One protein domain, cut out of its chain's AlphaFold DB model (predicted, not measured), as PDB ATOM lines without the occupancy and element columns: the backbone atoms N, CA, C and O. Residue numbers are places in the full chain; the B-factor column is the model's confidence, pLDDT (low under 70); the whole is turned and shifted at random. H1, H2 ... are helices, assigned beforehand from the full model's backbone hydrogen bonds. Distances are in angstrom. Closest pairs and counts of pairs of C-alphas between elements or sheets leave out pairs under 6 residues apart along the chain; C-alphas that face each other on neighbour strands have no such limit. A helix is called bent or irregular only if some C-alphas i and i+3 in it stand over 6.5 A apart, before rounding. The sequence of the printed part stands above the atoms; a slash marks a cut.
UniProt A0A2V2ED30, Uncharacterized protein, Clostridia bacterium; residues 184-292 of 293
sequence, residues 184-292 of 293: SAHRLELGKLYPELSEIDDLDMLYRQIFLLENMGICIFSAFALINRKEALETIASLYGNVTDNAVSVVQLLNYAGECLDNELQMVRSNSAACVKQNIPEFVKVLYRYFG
ATOM      1  N   SER A 184      23.486  33.490 -47.332       59.44
ATOM      2  CA  SER A 184      23.350  32.125 -47.865       59.44
ATOM      3  C   SER A 184      24.162  31.048 -47.130       59.44
ATOM      4  O   SER A 184      24.002  29.864 -47.417       59.44
ATOM      5  N   ALA A 185      25.048  31.424 -46.202       61.06
ATOM      6  CA  ALA A 185      25.832  30.467 -45.418       61.06
ATOM      7  C   ALA A 185      25.082  29.958 -44.175       61.06
ATOM      8  O   ALA A 185      25.560  29.040 -43.505       61.06
ATOM      9  N   HIS A 186      23.936  30.559 -43.843       67.19
ATOM     10  CA  HIS A 186      23.123  30.170 -42.699       67.19
ATOM     11  C   HIS A 186      22.108  29.100 -43.104       67.19
ATOM     12  O   HIS A 186      21.300  29.308 -44.006       67.19
ATOM     13  N   ARG A 187      22.139  27.951 -42.420       71.88
ATOM     14  CA  ARG A 187      21.104  26.926 -42.553       71.88
ATOM     15  C   ARG A 187      19.950  27.289 -41.624       71.88
ATOM     16  O   ARG A 187      20.138  27.329 -40.410       71.88
ATOM     17  N   LEU A 188      18.800  27.608 -42.206       79.94
ATOM     18  CA  LEU A 188      17.563  27.903 -41.487       79.94
ATOM     19  C   LEU A 188      16.640  26.697 -41.561       79.94
ATOM     20  O   LEU A 188      16.627  26.015 -42.584       79.94
ATOM     21  N   GLU A 189      15.875  26.474 -40.496       82.81
ATOM     22  CA  GLU A 189      14.822  25.461 -40.464       82.81
ATOM     23  C   GLU A 189      13.508  26.110 -40.022       82.81
ATOM     24  O   GLU A 189      13.250  26.334 -38.834       82.81
ATOM     25  N   LEU A 190      12.660  26.446 -40.995       87.94
ATOM     26  CA  LEU A 190      11.323  26.975 -40.733       87.94
ATOM     27  C   LEU A 190      10.267  25.870 -40.802       87.94
ATOM     28  O   LEU A 190      10.369  24.894 -41.543       87.94
ATOM     29  N   GLY A 191       9.190  26.046 -40.039       84.19
ATOM     30  CA  GLY A 191       8.027  25.181 -40.132       84.19
ATOM     31  C   GLY A 191       7.381  25.347 -41.505       84.19
ATOM     32  O   GLY A 191       7.026  26.455 -41.907       84.19
ATOM     33  N   LYS A 192       7.178  24.250 -42.236       89.56
ATOM     34  CA  LYS A 192       6.393  24.245 -43.480       89.56
ATOM     35  C   LYS A 192       4.894  24.344 -43.148       89.56
ATOM     36  O   LYS A 192       4.153  23.371 -43.230       89.56
ATOM     37  N   LEU A 193       4.465  25.523 -42.686       93.38
ATOM     38  CA  LEU A 193       3.140  25.759 -42.084       93.38
ATOM     39  C   LEU A 193       1.966  25.635 -43.072       93.38
ATOM     40  O   LEU A 193       0.838  25.354 -42.647       93.38
ATOM     41  N   TYR A 194       2.232  25.855 -44.363       94.81
ATOM     42  CA  TYR A 194       1.255  25.840 -45.455       94.81
ATOM     43  C   TYR A 194       1.791  24.982 -46.613       94.81
ATOM     44  O   TYR A 194       2.854  25.311 -47.147       94.81
ATOM     45  N   PRO A 195       1.099  23.893 -47.003       93.62
ATOM     46  CA  PRO A 195       1.540  23.005 -48.082       93.62
ATOM     47  C   PRO A 195       1.748  23.706 -49.428       93.62
ATOM     48  O   PRO A 195       2.643  23.340 -50.177       93.62
ATOM     49  N   GLU A 196       0.964  24.742 -49.723       95.81
ATOM     50  CA  GLU A 196       1.018  25.513 -50.970       95.81
ATOM     51  C   GLU A 196       2.338  26.275 -51.154       95.81
ATOM     52  O   GLU A 196       2.643  26.736 -52.250       95.81
ATOM     53  N   LEU A 197       3.111  26.420 -50.076       94.31
ATOM     54  CA  LEU A 197       4.378  27.141 -50.035       94.31
ATOM     55  C   LEU A 197       5.566  26.204 -49.739       94.31
ATOM     56  O   LEU A 197       6.638  26.685 -49.374       94.31
ATOM     57  N   SER A 198       5.395  24.877 -49.867       90.38
ATOM     58  CA  SER A 198       6.422  23.877 -49.516       90.38
ATOM     59  C   SER A 198       7.722  24.021 -50.303       90.38
ATOM     60  O   SER A 198       8.791  23.755 -49.757       90.38
ATOM     61  N   GLU A 199       7.616  24.458 -51.559       91.75
ATOM     62  CA  GLU A 199       8.736  24.589 -52.497       91.75
ATOM     63  C   GLU A 199       9.597  25.837 -52.254       91.75
ATOM     64  O   GLU A 199      10.670  25.960 -52.838       91.75
ATOM     65  N   ILE A 200       9.144  26.769 -51.410       91.81
ATOM     66  CA  ILE A 200       9.912  27.968 -51.061       91.81
ATOM     67  C   ILE A 200      10.978  27.578 -50.035       91.81
ATOM     68  O   ILE A 200      10.678  26.913 -49.030       91.81
ATOM     69  N   ASP A 201      12.223  27.987 -50.279       91.31
ATOM     70  CA  ASP A 201      13.315  27.771 -49.337       91.31
ATOM     71  C   ASP A 201      13.119  28.583 -48.047       91.31
ATOM     72  O   ASP A 201      12.367  29.557 -47.984       91.31
ATOM     73  N   ASP A 202      13.771  28.153 -46.970       90.81
ATOM     74  CA  ASP A 202      13.518  28.719 -45.644       90.81
ATOM     75  C   ASP A 202      14.031  30.158 -45.494       90.81
ATOM     76  O   ASP A 202      13.470  30.918 -44.701       90.81
ATOM     77  N   LEU A 203      15.041  30.561 -46.271       87.75
ATOM     78  CA  LEU A 203      15.539  31.936 -46.262       87.75
ATOM     79  C   LEU A 203      14.560  32.868 -46.980       87.75
ATOM     80  O   LEU A 203      14.160  33.886 -46.411       87.75
ATOM     81  N   ASP A 204      14.091  32.488 -48.165       89.94
ATOM     82  CA  ASP A 204      13.069  33.239 -48.894       89.94
ATOM     83  C   ASP A 204      11.749  33.286 -48.117       89.94
ATOM     84  O   ASP A 204      11.079  34.320 -48.066       89.94
ATOM     85  N   MET A 205      11.377  32.196 -47.443       94.19
ATOM     86  CA  MET A 205      10.198  32.159 -46.578       94.19
ATOM     87  C   MET A 205      10.345  33.089 -45.364       94.19
ATOM     88  O   MET A 205       9.386  33.781 -45.006       94.19
ATOM     89  N   LEU A 206      11.529  33.145 -44.744       92.12
ATOM     90  CA  LEU A 206      11.825  34.108 -43.682       92.12
ATOM     91  C   LEU A 206      11.642  35.539 -44.198       92.12
ATOM     92  O   LEU A 206      10.930  36.327 -43.576       92.12
ATOM     93  N   TYR A 207      12.229  35.862 -45.351       91.81
ATOM     94  CA  TYR A 207      12.119  37.191 -45.951       91.81
ATOM     95  C   TYR A 207      10.685  37.562 -46.297       91.81
ATOM     96  O   TYR A 207      10.266  38.666 -45.962       91.81
ATOM     97  N   ARG A 208       9.896  36.648 -46.867       94.94
ATOM     98  CA  ARG A 208       8.469  36.890 -47.142       94.94
ATOM     99  C   ARG A 208       7.678  37.178 -45.871       94.94
ATOM    100  O   ARG A 208       6.839  38.072 -45.865       94.94
ATOM    101  N   GLN A 209       7.947  36.459 -44.781       95.44
ATOM    102  CA  GLN A 209       7.290  36.726 -43.498       95.44
ATOM    103  C   GLN A 209       7.718  38.069 -42.895       95.44
ATOM    104  O   GLN A 209       6.890  38.752 -42.299       95.44
ATOM    105  N   ILE A 210       8.975  38.477 -43.076       93.19
ATOM    106  CA  ILE A 210       9.457  39.795 -42.648       93.19
ATOM    107  C   ILE A 210       8.832  40.915 -43.481       93.19
ATOM    108  O   ILE A 210       8.256  41.839 -42.910       93.19
ATOM    109  N   PHE A 211       8.849  40.789 -44.808       93.88
ATOM    110  CA  PHE A 211       8.202  41.737 -45.714       93.88
ATOM    111  C   PHE A 211       6.701  41.831 -45.469       93.88
ATOM    112  O   PHE A 211       6.128  42.908 -45.577       93.88
ATOM    113  N   LEU A 212       6.047  40.732 -45.082       95.75
ATOM    114  CA  LEU A 212       4.656  40.775 -44.646       95.75
ATOM    115  C   LEU A 212       4.476  41.692 -43.427       95.75
ATOM    116  O   LEU A 212       3.560  42.511 -43.422       95.75
ATOM    117  N   LEU A 213       5.333  41.584 -42.405       95.00
ATOM    118  CA  LEU A 213       5.264  42.486 -41.250       95.00
ATOM    119  C   LEU A 213       5.508  43.943 -41.664       95.00
ATOM    120  O   LEU A 213       4.765  44.820 -41.224       95.00
ATOM    121  N   GLU A 214       6.490  44.195 -42.531       92.12
ATOM    122  CA  GLU A 214       6.804  45.540 -43.034       92.12
ATOM    123  C   GLU A 214       5.655  46.145 -43.846       92.12
ATOM    124  O   GLU A 214       5.216  47.255 -43.542       92.12
ATOM    125  N   ASN A 215       5.095  45.389 -44.794       92.56
ATOM    126  CA  ASN A 215       3.936  45.784 -45.598       92.56
ATOM    127  C   ASN A 215       2.718  46.130 -44.729       92.56
ATOM    128  O   ASN A 215       1.925  47.000 -45.085       92.56
ATOM    129  N   MET A 216       2.571  45.466 -43.578       92.19
ATOM    130  CA  MET A 216       1.485  45.705 -42.622       92.19
ATOM    131  C   MET A 216       1.812  46.793 -41.583       92.19
ATOM    132  O   MET A 216       0.982  47.079 -40.719       92.19
ATOM    133  N   GLY A 217       3.011  47.383 -41.615       91.50
ATOM    134  CA  GLY A 217       3.461  48.362 -40.620       91.50
ATOM    135  C   GLY A 217       3.634  47.777 -39.211       91.50
ATOM    136  O   GLY A 217       3.586  48.506 -38.216       91.50
ATOM    137  N   ILE A 218       3.813  46.459 -39.099       93.25
ATOM    138  CA  ILE A 218       4.013  45.765 -37.829       93.25
ATOM    139  C   ILE A 218       5.492  45.850 -37.443       93.25
ATOM    140  O   ILE A 218       6.390  45.590 -38.239       93.25
ATOM    141  N   CYS A 219       5.760  46.198 -36.182       91.56
ATOM    142  CA  CYS A 219       7.122  46.337 -35.673       91.56
ATOM    143  C   CYS A 219       7.933  45.048 -35.866       91.56
ATOM    144  O   CYS A 219       7.545  43.983 -35.382       91.56
ATOM    145  N   ILE A 220       9.115  45.175 -36.465       90.12
ATOM    146  CA  ILE A 220      10.011  44.053 -36.757       90.12
ATOM    147  C   ILE A 220      10.439  43.257 -35.510       90.12
ATOM    148  O   ILE A 220      10.631  42.048 -35.575       90.12
ATOM    149  N   PHE A 221      10.499  43.885 -34.330       89.62
ATOM    150  CA  PHE A 221      10.811  43.184 -33.075       89.62
ATOM    151  C   PHE A 221       9.716  42.216 -32.624       89.62
ATOM    152  O   PHE A 221       9.969  41.369 -31.772       89.62
ATOM    153  N   SER A 222       8.509  42.308 -33.184       92.81
ATOM    154  CA  SER A 222       7.471  41.302 -32.960       92.81
ATOM    155  C   SER A 222       7.729  40.001 -33.726       92.81
ATOM    156  O   SER A 222       7.088  38.999 -33.415       92.81
ATOM    157  N   ALA A 223       8.687  39.979 -34.667       92.31
ATOM    158  CA  ALA A 223       9.004  38.800 -35.465       92.31
ATOM    159  C   ALA A 223       9.276  37.570 -34.586       92.31
ATOM    160  O   ALA A 223       8.692  36.525 -34.844       92.31
ATOM    161  N   PHE A 224      10.021  37.708 -33.479       90.38
ATOM    162  CA  PHE A 224      10.278  36.601 -32.540       90.38
ATOM    163  C   PHE A 224       9.000  35.887 -32.061       90.38
ATOM    164  O   PHE A 224       9.019  34.685 -31.820       90.38
ATOM    165  N   ALA A 225       7.878  36.607 -31.962       92.19
ATOM    166  CA  ALA A 225       6.600  36.064 -31.513       92.19
ATOM    167  C   ALA A 225       5.606  35.743 -32.645       92.19
ATOM    168  O   ALA A 225       4.635  35.017 -32.393       92.19
ATOM    169  N   LEU A 226       5.783  36.326 -33.835       94.31
ATOM    170  CA  LEU A 226       4.792  36.290 -34.917       94.31
ATOM    171  C   LEU A 226       5.214  35.437 -36.114       94.31
ATOM    172  O   LEU A 226       4.358  34.776 -36.697       94.31
ATOM    173  N   ILE A 227       6.494  35.436 -36.488       92.62
ATOM    174  CA  ILE A 227       6.937  34.642 -37.637       92.62
ATOM    175  C   ILE A 227       7.107  33.173 -37.245       92.62
ATOM    176  O   ILE A 227       7.239  32.828 -36.071       92.62
ATOM    177  N   ASN A 228       7.062  32.301 -38.246       93.31
ATOM    178  CA  ASN A 228       7.099  30.851 -38.104       93.31
ATOM    179  C   ASN A 228       6.034  30.309 -37.125       93.31
ATOM    180  O   ASN A 228       6.238  29.307 -36.440       93.31
ATOM    181  N   ARG A 229       4.873  30.980 -37.039       94.44
ATOM    182  CA  ARG A 229       3.761  30.594 -36.164       94.44
ATOM    183  C   ARG A 229       2.419  30.756 -36.878       94.44
ATOM    184  O   ARG A 229       1.944  31.869 -37.087       94.44
ATOM    185  N   LYS A 230       1.785  29.624 -37.199       95.12
ATOM    186  CA  LYS A 230       0.560  29.553 -38.018       95.12
ATOM    187  C   LYS A 230      -0.573  30.435 -37.491       95.12
ATOM    188  O   LYS A 230      -1.068  31.290 -38.214       95.12
ATOM    189  N   GLU A 231      -0.897  30.300 -36.209       96.06
ATOM    190  CA  GLU A 231      -1.949  31.082 -35.544       96.06
ATOM    191  C   GLU A 231      -1.713  32.600 -35.643       96.06
ATOM    192  O   GLU A 231      -2.656  33.384 -35.750       96.06
ATOM    193  N   ALA A 232      -0.446  33.033 -35.628       95.88
ATOM    194  CA  ALA A 232      -0.094  34.448 -35.683       95.88
ATOM    195  C   ALA A 232      -0.313  34.996 -37.093       95.88
ATOM    196  O   ALA A 232      -0.916  36.055 -37.256       95.88
ATOM    197  N   LEU A 233       0.133  34.250 -38.105       96.94
ATOM    198  CA  LEU A 233      -0.055  34.608 -39.508       96.94
ATOM    199  C   LEU A 233      -1.545  34.627 -39.886       96.94
ATOM    200  O   LEU A 233      -1.996  35.563 -40.542       96.94
ATOM    201  N   GLU A 234      -2.331  33.657 -39.409       97.25
ATOM    202  CA  GLU A 234      -3.792  33.632 -39.590       97.25
ATOM    203  C   GLU A 234      -4.474  34.828 -38.916       97.25
ATOM    204  O   GLU A 234      -5.374  35.442 -39.493       97.25
ATOM    205  N   THR A 235      -4.001  35.218 -37.729       96.56
ATOM    206  CA  THR A 235      -4.479  36.427 -37.047       96.56
ATOM    207  C   THR A 235      -4.168  37.685 -37.861       96.56
ATOM    208  O   THR A 235      -5.039  38.537 -38.003       96.56
ATOM    209  N   ILE A 236      -2.967  37.802 -38.441       96.38
ATOM    210  CA  ILE A 236      -2.591  38.938 -39.304       96.38
ATOM    211  C   ILE A 236      -3.491  39.007 -40.545       96.38
ATOM    212  O   ILE A 236      -3.991  40.082 -40.871       96.38
ATOM    213  N   ALA A 237      -3.756  37.875 -41.202       97.19
ATOM    214  CA  ALA A 237      -4.658  37.828 -42.354       97.19
ATOM    215  C   ALA A 237      -6.092  38.245 -41.987       97.19
ATOM    216  O   ALA A 237      -6.718  39.030 -42.700       97.19
ATOM    217  N   SER A 238      -6.586  37.787 -40.832       97.25
ATOM    218  CA  SER A 238      -7.886  38.201 -40.295       97.25
ATOM    219  C   SER A 238      -7.927  39.700 -39.983       97.25
ATOM    220  O   SER A 238      -8.889  40.378 -40.336       97.25
ATOM    221  N   LEU A 239      -6.874  40.254 -39.371       94.94
ATOM    222  CA  LEU A 239      -6.773  41.692 -39.105       94.94
ATOM    223  C   LEU A 239      -6.834  42.506 -40.398       94.94
ATOM    224  O   LEU A 239      -7.605  43.460 -40.467       94.94
ATOM    225  N   TYR A 240      -6.082  42.107 -41.426       95.88
ATOM    226  CA  TYR A 240      -6.146  42.757 -42.733       95.88
ATOM    227  C   TYR A 240      -7.569  42.725 -43.298       95.88
ATOM    228  O   TYR A 240      -8.097  43.768 -43.681       95.88
ATOM    229  N   GLY A 241      -8.212  41.553 -43.298       96.44
ATOM    230  CA  GLY A 241      -9.565  41.404 -43.832       96.44
ATOM    231  C   GLY A 241     -10.605  42.244 -43.097       96.44
ATOM    232  O   GLY A 241     -11.442  42.867 -43.739       96.44
ATOM    233  N   ASN A 242     -10.507  42.334 -41.769       95.94
ATOM    234  CA  ASN A 242     -11.413  43.148 -40.956       95.94
ATOM    235  C   ASN A 242     -11.188  44.659 -41.119       95.94
ATOM    236  O   ASN A 242     -12.119  45.432 -40.932       95.94
ATOM    237  N   VAL A 243      -9.961  45.097 -41.411       94.44
ATOM    238  CA  VAL A 243      -9.640  46.526 -41.590       94.44
ATOM    239  C   VAL A 243      -9.950  47.003 -43.008       94.44
ATOM    240  O   VAL A 243     -10.313  48.160 -43.198       94.44
ATOM    241  N   THR A 244      -9.774  46.135 -44.004       94.88
ATOM    242  CA  THR A 244      -9.892  46.491 -45.427       94.88
ATOM    243  C   THR A 244     -11.212  46.067 -46.065       94.88
ATOM    244  O   THR A 244     -11.423  46.350 -47.242       94.88
ATOM    245  N   ASP A 245     -12.066  45.355 -45.323       94.12
ATOM    246  CA  ASP A 245     -13.251  44.655 -45.837       94.12
ATOM    247  C   ASP A 245     -12.939  43.686 -47.000       94.12
ATOM    248  O   ASP A 245     -13.813  43.330 -47.792       94.12
ATOM    249  N   ASN A 246     -11.684  43.228 -47.107       94.19
ATOM    250  CA  ASN A 246     -11.219  42.316 -48.148       94.19
ATOM    251  C   ASN A 246     -10.573  41.067 -47.538       94.19
ATOM    252  O   ASN A 246      -9.424  41.085 -47.094       94.19
ATOM    253  N   ALA A 247     -11.315  39.961 -47.519       94.62
ATOM    254  CA  ALA A 247     -10.820  38.700 -46.983       94.62
ATOM    255  C   ALA A 247      -9.664  38.147 -47.833       94.62
ATOM    256  O   ALA A 247      -9.806  37.912 -49.031       94.62
ATOM    257  N   VAL A 248      -8.531  37.879 -47.183       96.25
ATOM    258  CA  VAL A 248      -7.327  37.318 -47.807       96.25
ATOM    259  C   VAL A 248      -6.814  36.133 -47.000       96.25
ATOM    260  O   VAL A 248      -6.951  36.079 -45.778       96.25
ATOM    261  N   SER A 249      -6.199  35.176 -47.686       97.44
ATOM    262  CA  SER A 249      -5.486  34.068 -47.051       97.44
ATOM    263  C   SER A 249      -4.041  34.446 -46.715       97.44
ATOM    264  O   SER A 249      -3.440  35.321 -47.342       97.44
ATOM    265  N   VAL A 250      -3.441  33.721 -45.768       97.44
ATOM    266  CA  VAL A 250      -2.009  33.855 -45.446       97.44
ATOM    267  C   VAL A 250      -1.133  33.572 -46.670       97.44
ATOM    268  O   VAL A 250      -0.160  34.282 -46.906       97.44
ATOM    269  N   VAL A 251      -1.503  32.579 -47.483       97.69
ATOM    270  CA  VAL A 251      -0.781  32.217 -48.712       97.69
ATOM    271  C   VAL A 251      -0.753  33.387 -49.699       97.69
ATOM    272  O   VAL A 251       0.307  33.707 -50.230       97.69
ATOM    273  N   GLN A 252      -1.882  34.075 -49.902       97.50
ATOM    274  CA  GLN A 252      -1.938  35.267 -50.760       97.50
ATOM    275  C   GLN A 252      -1.045  36.393 -50.232       97.50
ATOM    276  O   GLN A 252      -0.303  36.992 -51.007       97.50
ATOM    277  N   LEU A 253      -1.068  36.647 -48.922       97.25
ATOM    278  CA  LEU A 253      -0.234  37.677 -48.300       97.25
ATOM    279  C   LEU A 253       1.269  37.384 -48.434       97.25
ATOM    280  O   LEU A 253       2.044  38.286 -48.748       97.25
ATOM    281  N   LEU A 254       1.687  36.131 -48.236       97.56
ATOM    282  CA  LEU A 254       3.091  35.724 -48.370       97.56
ATOM    283  C   LEU A 254       3.565  35.690 -49.829       97.56
ATOM    284  O   LEU A 254       4.734  35.963 -50.095       97.56
ATOM    285  N   ASN A 255       2.681  35.377 -50.779       97.56
ATOM    286  CA  ASN A 255       2.993  35.501 -52.204       97.56
ATOM    287  C   ASN A 255       3.163  36.964 -52.610       97.56
ATOM    288  O   ASN A 255       4.171  37.291 -53.227       97.56
ATOM    289  N   TYR A 256       2.263  37.846 -52.170       96.94
ATOM    290  CA  TYR A 256       2.391  39.285 -52.407       96.94
ATOM    291  C   TYR A 256       3.685  39.859 -51.804       96.94
ATOM    292  O   TYR A 256       4.385  40.627 -52.453       96.94
ATOM    293  N   ALA A 257       4.069  39.433 -50.595       96.50
ATOM    294  CA  ALA A 257       5.360  39.800 -50.009       96.50
ATOM    295  C   ALA A 257       6.557  39.346 -50.873       96.50
ATOM    296  O   ALA A 257       7.537  40.077 -50.999       96.50
ATOM    297  N   GLY A 258       6.463  38.169 -51.503       95.75
ATOM    298  CA  GLY A 258       7.448  37.690 -52.478       95.75
ATOM    299  C   GLY A 258       7.515  38.562 -53.733       95.75
ATOM    300  O   GLY A 258       8.601  38.941 -54.155       95.75
ATOM    301  N   GLU A 259       6.365  38.957 -54.278       96.25
ATOM    302  CA  GLU A 259       6.297  39.878 -55.421       96.25
ATOM    303  C   GLU A 259       6.917  41.246 -55.089       96.25
ATOM    304  O   GLU A 259       7.629  41.820 -55.913       96.25
ATOM    305  N   CYS A 260       6.702  41.772 -53.877       94.75
ATOM    306  CA  CYS A 260       7.357  43.001 -53.416       94.75
ATOM    307  C   CYS A 260       8.888  42.874 -53.431       94.75
ATOM    308  O   CYS A 260       9.565  43.757 -53.958       94.75
ATOM    309  N   LEU A 261       9.425  41.766 -52.909       91.12
ATOM    310  CA  LEU A 261      10.865  41.486 -52.910       91.12
ATOM    311  C   LEU A 261      11.439  41.425 -54.335       91.12
ATOM    312  O   LEU A 261      12.489  42.014 -54.607       91.12
ATOM    313  N   ASP A 262      10.741  40.758 -55.255       91.62
ATOM    314  CA  ASP A 262      11.151  40.661 -56.659       91.62
ATOM    315  C   ASP A 262      11.132  42.028 -57.358       91.62
ATOM    316  O   ASP A 262      12.062  42.370 -58.099       91.62
ATOM    317  N   ASN A 263      10.117  42.847 -57.075       91.19
ATOM    318  CA  ASN A 263      10.000  44.205 -57.605       91.19
ATOM    319  C   ASN A 263      11.128  45.117 -57.096       91.19
ATOM    320  O   ASN A 263      11.720  45.862 -57.886       91.19
ATOM    321  N   GLU A 264      11.483  45.042 -55.809       88.00
ATOM    322  CA  GLU A 264      12.628  45.783 -55.262       88.00
ATOM    323  C   GLU A 264      13.945  45.355 -55.914       88.00
ATOM    324  O   GLU A 264      14.748  46.198 -56.325       88.00
ATOM    325  N   LEU A 265      14.149  44.048 -56.090       85.06
ATOM    326  CA  LEU A 265      15.311  43.509 -56.793       85.06
ATOM    327  C   LEU A 265      15.393  43.996 -58.241       85.06
ATOM    328  O   LEU A 265      16.481  44.332 -58.721       85.06
ATOM    329  N   GLN A 266      14.263  44.037 -58.944       86.88
ATOM    330  CA  GLN A 266      14.197  44.544 -60.309       86.88
ATOM    331  C   GLN A 266      14.525  46.039 -60.370       86.88
ATOM    332  O   GLN A 266      15.295  46.450 -61.240       86.88
ATOM    333  N   MET A 267      14.013  46.835 -59.430       84.12
ATOM    334  CA  MET A 267      14.321  48.262 -59.328       84.12
ATOM    335  C   MET A 267      15.815  48.506 -59.067       84.12
ATOM    336  O   MET A 267      16.433  49.372 -59.690       84.12
ATOM    337  N   VAL A 268      16.435  47.721 -58.181       79.69
ATOM    338  CA  VAL A 268      17.885  47.802 -57.936       79.69
ATOM    339  C   VAL A 268      18.665  47.420 -59.196       79.69
ATOM    340  O   VAL A 268      19.612  48.120 -59.557       79.69
ATOM    341  N   ARG A 269      18.251  46.359 -59.904       81.19
ATOM    342  CA  ARG A 269      18.852  45.928 -61.181       81.19
ATOM    343  C   ARG A 269      18.771  46.999 -62.265       81.19
ATOM    344  O   ARG A 269      19.745  47.176 -62.989       81.19
ATOM    345  N   SER A 270      17.648  47.704 -62.383       80.81
ATOM    346  CA  SER A 270      17.465  48.733 -63.416       80.81
ATOM    347  C   SER A 270      18.252  50.013 -63.136       80.81
ATOM    348  O   SER A 270      18.597  50.725 -64.076       80.81
ATOM    349  N   ASN A 271      18.546  50.300 -61.863       71.44
ATOM    350  CA  ASN A 271      19.142  51.569 -61.434       71.44
ATOM    351  C   ASN A 271      20.637  51.477 -61.075       71.44
ATOM    352  O   ASN A 271      21.262  52.511 -60.832       71.44
ATOM    353  N   SER A 272      21.234  50.277 -61.032       57.56
ATOM    354  CA  SER A 272      22.608  50.081 -60.538       57.56
ATOM    355  C   SER A 272      23.609  49.720 -61.642       57.56
ATOM    356  O   SER A 272      23.437  48.742 -62.358       57.56
ATOM    357  N   ALA A 273      24.739  50.440 -61.692       53.47
ATOM    358  CA  ALA A 273      25.964  50.035 -62.401       53.47
ATOM    359  C   ALA A 273      26.854  49.064 -61.579       53.47
ATOM    360  O   ALA A 273      27.982  48.767 -61.972       53.47
ATOM    361  N   ALA A 274      26.377  48.584 -60.424       55.78
ATOM    362  CA  ALA A 274      27.102  47.709 -59.498       55.78
ATOM    363  C   ALA A 274      26.196  46.610 -58.897       55.78
ATOM    364  O   ALA A 274      24.993  46.583 -59.138       55.78
ATOM    365  N   CYS A 275      26.815  45.692 -58.140       56.16
ATOM    366  CA  CYS A 275      26.241  44.464 -57.572       56.16
ATOM    367  C   CYS A 275      24.849  44.654 -56.935       56.16
ATOM    368  O   CYS A 275      24.683  45.428 -55.994       56.16
ATOM    369  N   VAL A 276      23.880  43.886 -57.436       59.41
ATOM    370  CA  VAL A 276      22.495  43.826 -56.955       59.41
ATOM    371  C   VAL A 276      22.465  43.129 -55.599       59.41
ATOM    372  O   VAL A 276      22.923  41.992 -55.483       59.41
ATOM    373  N   LYS A 277      21.898  43.786 -54.587       62.22
ATOM    374  CA  LYS A 277      21.647  43.200 -53.267       62.22
ATOM    375  C   LYS A 277      20.209  43.476 -52.847       62.22
ATOM    376  O   LYS A 277      19.700  44.559 -53.122       62.22
ATOM    377  N   GLN A 278      19.580  42.500 -52.194       64.81
ATOM    378  CA  GLN A 278      18.290  42.706 -51.535       64.81
ATOM    379  C   GLN A 278      18.476  43.690 -50.377       64.81
ATOM    380  O   GLN A 278      19.462  43.603 -49.640       64.81
ATOM    381  N   ASN A 279      17.540  44.622 -50.219       67.12
ATOM    382  CA  ASN A 279      17.550  45.580 -49.121       67.12
ATOM    383  C   ASN A 279      16.850  44.986 -47.891       67.12
ATOM    384  O   ASN A 279      15.800  45.453 -47.467       67.12
ATOM    385  N   ILE A 280      17.417  43.913 -47.339       69.81
ATOM    386  CA  ILE A 280      16.890  43.294 -46.122       69.81
ATOM    387  C   ILE A 280      17.432  44.057 -44.907       69.81
ATOM    388  O   ILE A 280      18.652  44.244 -44.817       69.81
ATOM    389  N   PRO A 281      16.585  44.473 -43.944       69.50
ATOM    390  CA  PRO A 281      17.076  45.128 -42.742       69.50
ATOM    391  C   PRO A 281      18.108  44.267 -42.017       69.50
ATOM    392  O   PRO A 281      17.889  43.086 -41.753       69.50
ATOM    393  N   GLU A 282      19.214  44.883 -41.600       70.56
ATOM    394  CA  GLU A 282      20.306  44.193 -40.899       70.56
ATOM    395  C   GLU A 282      19.832  43.430 -39.645       70.56
ATOM    396  O   GLU A 282      20.429  42.423 -39.271       70.56
ATOM    397  N   PHE A 283      18.722  43.855 -39.024       72.69
ATOM    398  CA  PHE A 283      18.079  43.149 -37.911       72.69
ATOM    399  C   PHE A 283      17.726  41.690 -38.232       72.69
ATOM    400  O   PHE A 283      17.851  40.833 -37.357       72.69
ATOM    401  N   VAL A 284      17.312  41.381 -39.466       76.12
ATOM    402  CA  VAL A 284      16.874  40.030 -39.864       76.12
ATOM    403  C   VAL A 284      17.982  38.995 -39.636       76.12
ATOM    404  O   VAL A 284      17.710  37.836 -39.336       76.12
ATOM    405  N   LYS A 285      19.244  39.426 -39.609       74.19
ATOM    406  CA  LYS A 285      20.406  38.577 -39.309       74.19
ATOM    407  C   LYS A 285      20.388  37.986 -37.900       74.19
ATOM    408  O   LYS A 285      20.967  36.928 -37.662       74.19
ATOM    409  N   VAL A 286      19.716  38.642 -36.956       76.06
ATOM    410  CA  VAL A 286      19.477  38.109 -35.604       76.06
ATOM    411  C   VAL A 286      18.544  36.906 -35.688       76.06
ATOM    412  O   VAL A 286      18.745  35.914 -34.990       76.06
ATOM    413  N   LEU A 287      17.562  36.971 -36.589       79.88
ATOM    414  CA  LEU A 287      16.615  35.892 -36.831       79.88
ATOM    415  C   LEU A 287      17.292  34.694 -37.493       79.88
ATOM    416  O   LEU A 287      16.915  33.573 -37.177       79.88
ATOM    417  N   TYR A 288      18.341  34.892 -38.306       79.00
ATOM    418  CA  TYR A 288      19.093  33.756 -38.856       79.00
ATOM    419  C   TYR A 288      19.706  32.880 -37.773       79.00
ATOM    420  O   TYR A 288      19.789  31.671 -37.921       79.00
ATOM    421  N   ARG A 289      20.164  33.498 -36.682       74.12
ATOM    422  CA  ARG A 289      20.729  32.770 -35.542       74.12
ATOM    423  C   ARG A 289      19.655  32.199 -34.635       74.12
ATOM    424  O   ARG A 289      19.890  31.191 -33.995       74.12
ATOM    425  N   TYR A 290      18.507  32.864 -34.563       76.69
ATOM    426  CA  TYR A 290      17.394  32.429 -33.731       76.69
ATOM    427  C   TYR A 290      16.629  31.239 -34.335       76.69
ATOM    428  O   TYR A 290      16.180  30.370 -33.598       76.69
ATOM    429  N   PHE A 291      16.488  31.201 -35.664       76.44
ATOM    430  CA  PHE A 291      15.831  30.123 -36.420       76.44
ATOM    431  C   PHE A 291      16.818  29.191 -37.146       76.44
ATOM    432  O   PHE A 291      16.393  28.336 -37.920       76.44
ATOM    433  N   GLY A 292      18.122  29.379 -36.942       71.88
ATOM    434  CA  GLY A 292      19.179  28.532 -37.501       71.88
ATOM    435  C   GLY A 292      19.886  27.699 -36.433       71.88
ATOM    436  O   GLY A 292      19.674  27.903 -35.238       71.88
TER     437      GLY A 292
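This is residues 184 to 292 of the 293 residues of an uncharacterized protein of Clostridia bacterium (UniProt A0A2V2ED30). What does the model look like at first sight? The long helix H4 crosses beneath a short core helix, H1, with H3 standing across the first end of H4 and the small helix H2 packed on the side of H1 away from H4. From the far end of H4 a long link, of which residues 272 to 275 stick out together with residues 270 and 271 of H4, folds back to the small helix H5 beside H1 and H2. What is it built of, and how large is it? The printed part has 109 residues with five named helices in the order H1, H2, H3, H4, H5 and no named strand, and its class is all helix, with 65 residues in the helices. It is compact, with a radius of gyration of the C-alphas of 14.3 A, and its C-alphas span 43 by 31 by 27 A.

What does the longest helix touch? H4, residues 250 to 271, touches H1, residues 202 to 215, with its residues 253 to 261 alone, about perpendicular at 89 degrees; the closest C-alphas, of Arg 208 and Ala 257, are 5.1 A apart. Residues 250 to 253 of H4 alone touch residues 233 to 237 of H3, residues 230 to 244, about perpendicular at 80 degrees, the closest C-alphas being those of Ala 237 and Val 250, 5.7 A apart. H1 and H3 are near each other, with 5 pairs of C-alphas within 10 A. Where do the two shortest helices stand? Residues 210 to 214 of H1 alone touch H2, residues 220 to 226, at a steep tilt of 62 degrees, opposite ways, with the closest C-alphas, of Leu 213 and Ile 220, 6.7 A apart. H5, residues 284 to 290, is close to H1 but not clearly touching, the closest C-alphas being those of Ile 210 and Val 284, 7.9 A apart. H5 is also close to H2 but not clearly touching, with the closest C-alphas, of Phe 224 and Leu 287, 7.7 A apart. Which helices stay apart, and how are the touching pairs tilted? H2 and H4, H3 and H5, and H4 and H5 are apart. The helix packing is mostly crossed, with 0 of the 3 touching pairs at a shallow tilt. How complete are the helix backbones? In H1, H3 and H4 every O i to N i+4 pair is within hydrogen-bond range, while H5 has 2 of 3, and H2 has 1 of 3 beside 3 of 4 O i to N i+3 pairs.

Where does the longest helix run? H4 goes from C-alpha 250 at (-2.009, 33.855, -45.446) to C-alpha 271 at (19.142, 51.569, -61.434), 31.9 A. How long are the other helices? H3 measures 21.2 A from first to last C-alpha, and H1, which begins with C-alpha 202 at (13.518, 28.719, -45.644), measures 19.6 A. H2 measures 9.5 A and is irregular, but only just: C-alphas 221 and 224 are 6.6 A apart. H5 measures 9.8 A and ends with C-alpha 290 at (17.394, 32.429, -33.731).

How far does it reach? The two C-alphas farthest apart, those of Asn 242 and Ala 273, are 43.6 A apart. Is it cut, and which links are long? The printed part has no cut; the links from H1 to H2, H2 to H3 and H3 to H4 are tight, and the link from H4 to H5, 12 residues, is long. Where is confidence low? The mean pLDDT of the printed part is 86.9, and residues 184 to 186 and 272 to 281 are under 70.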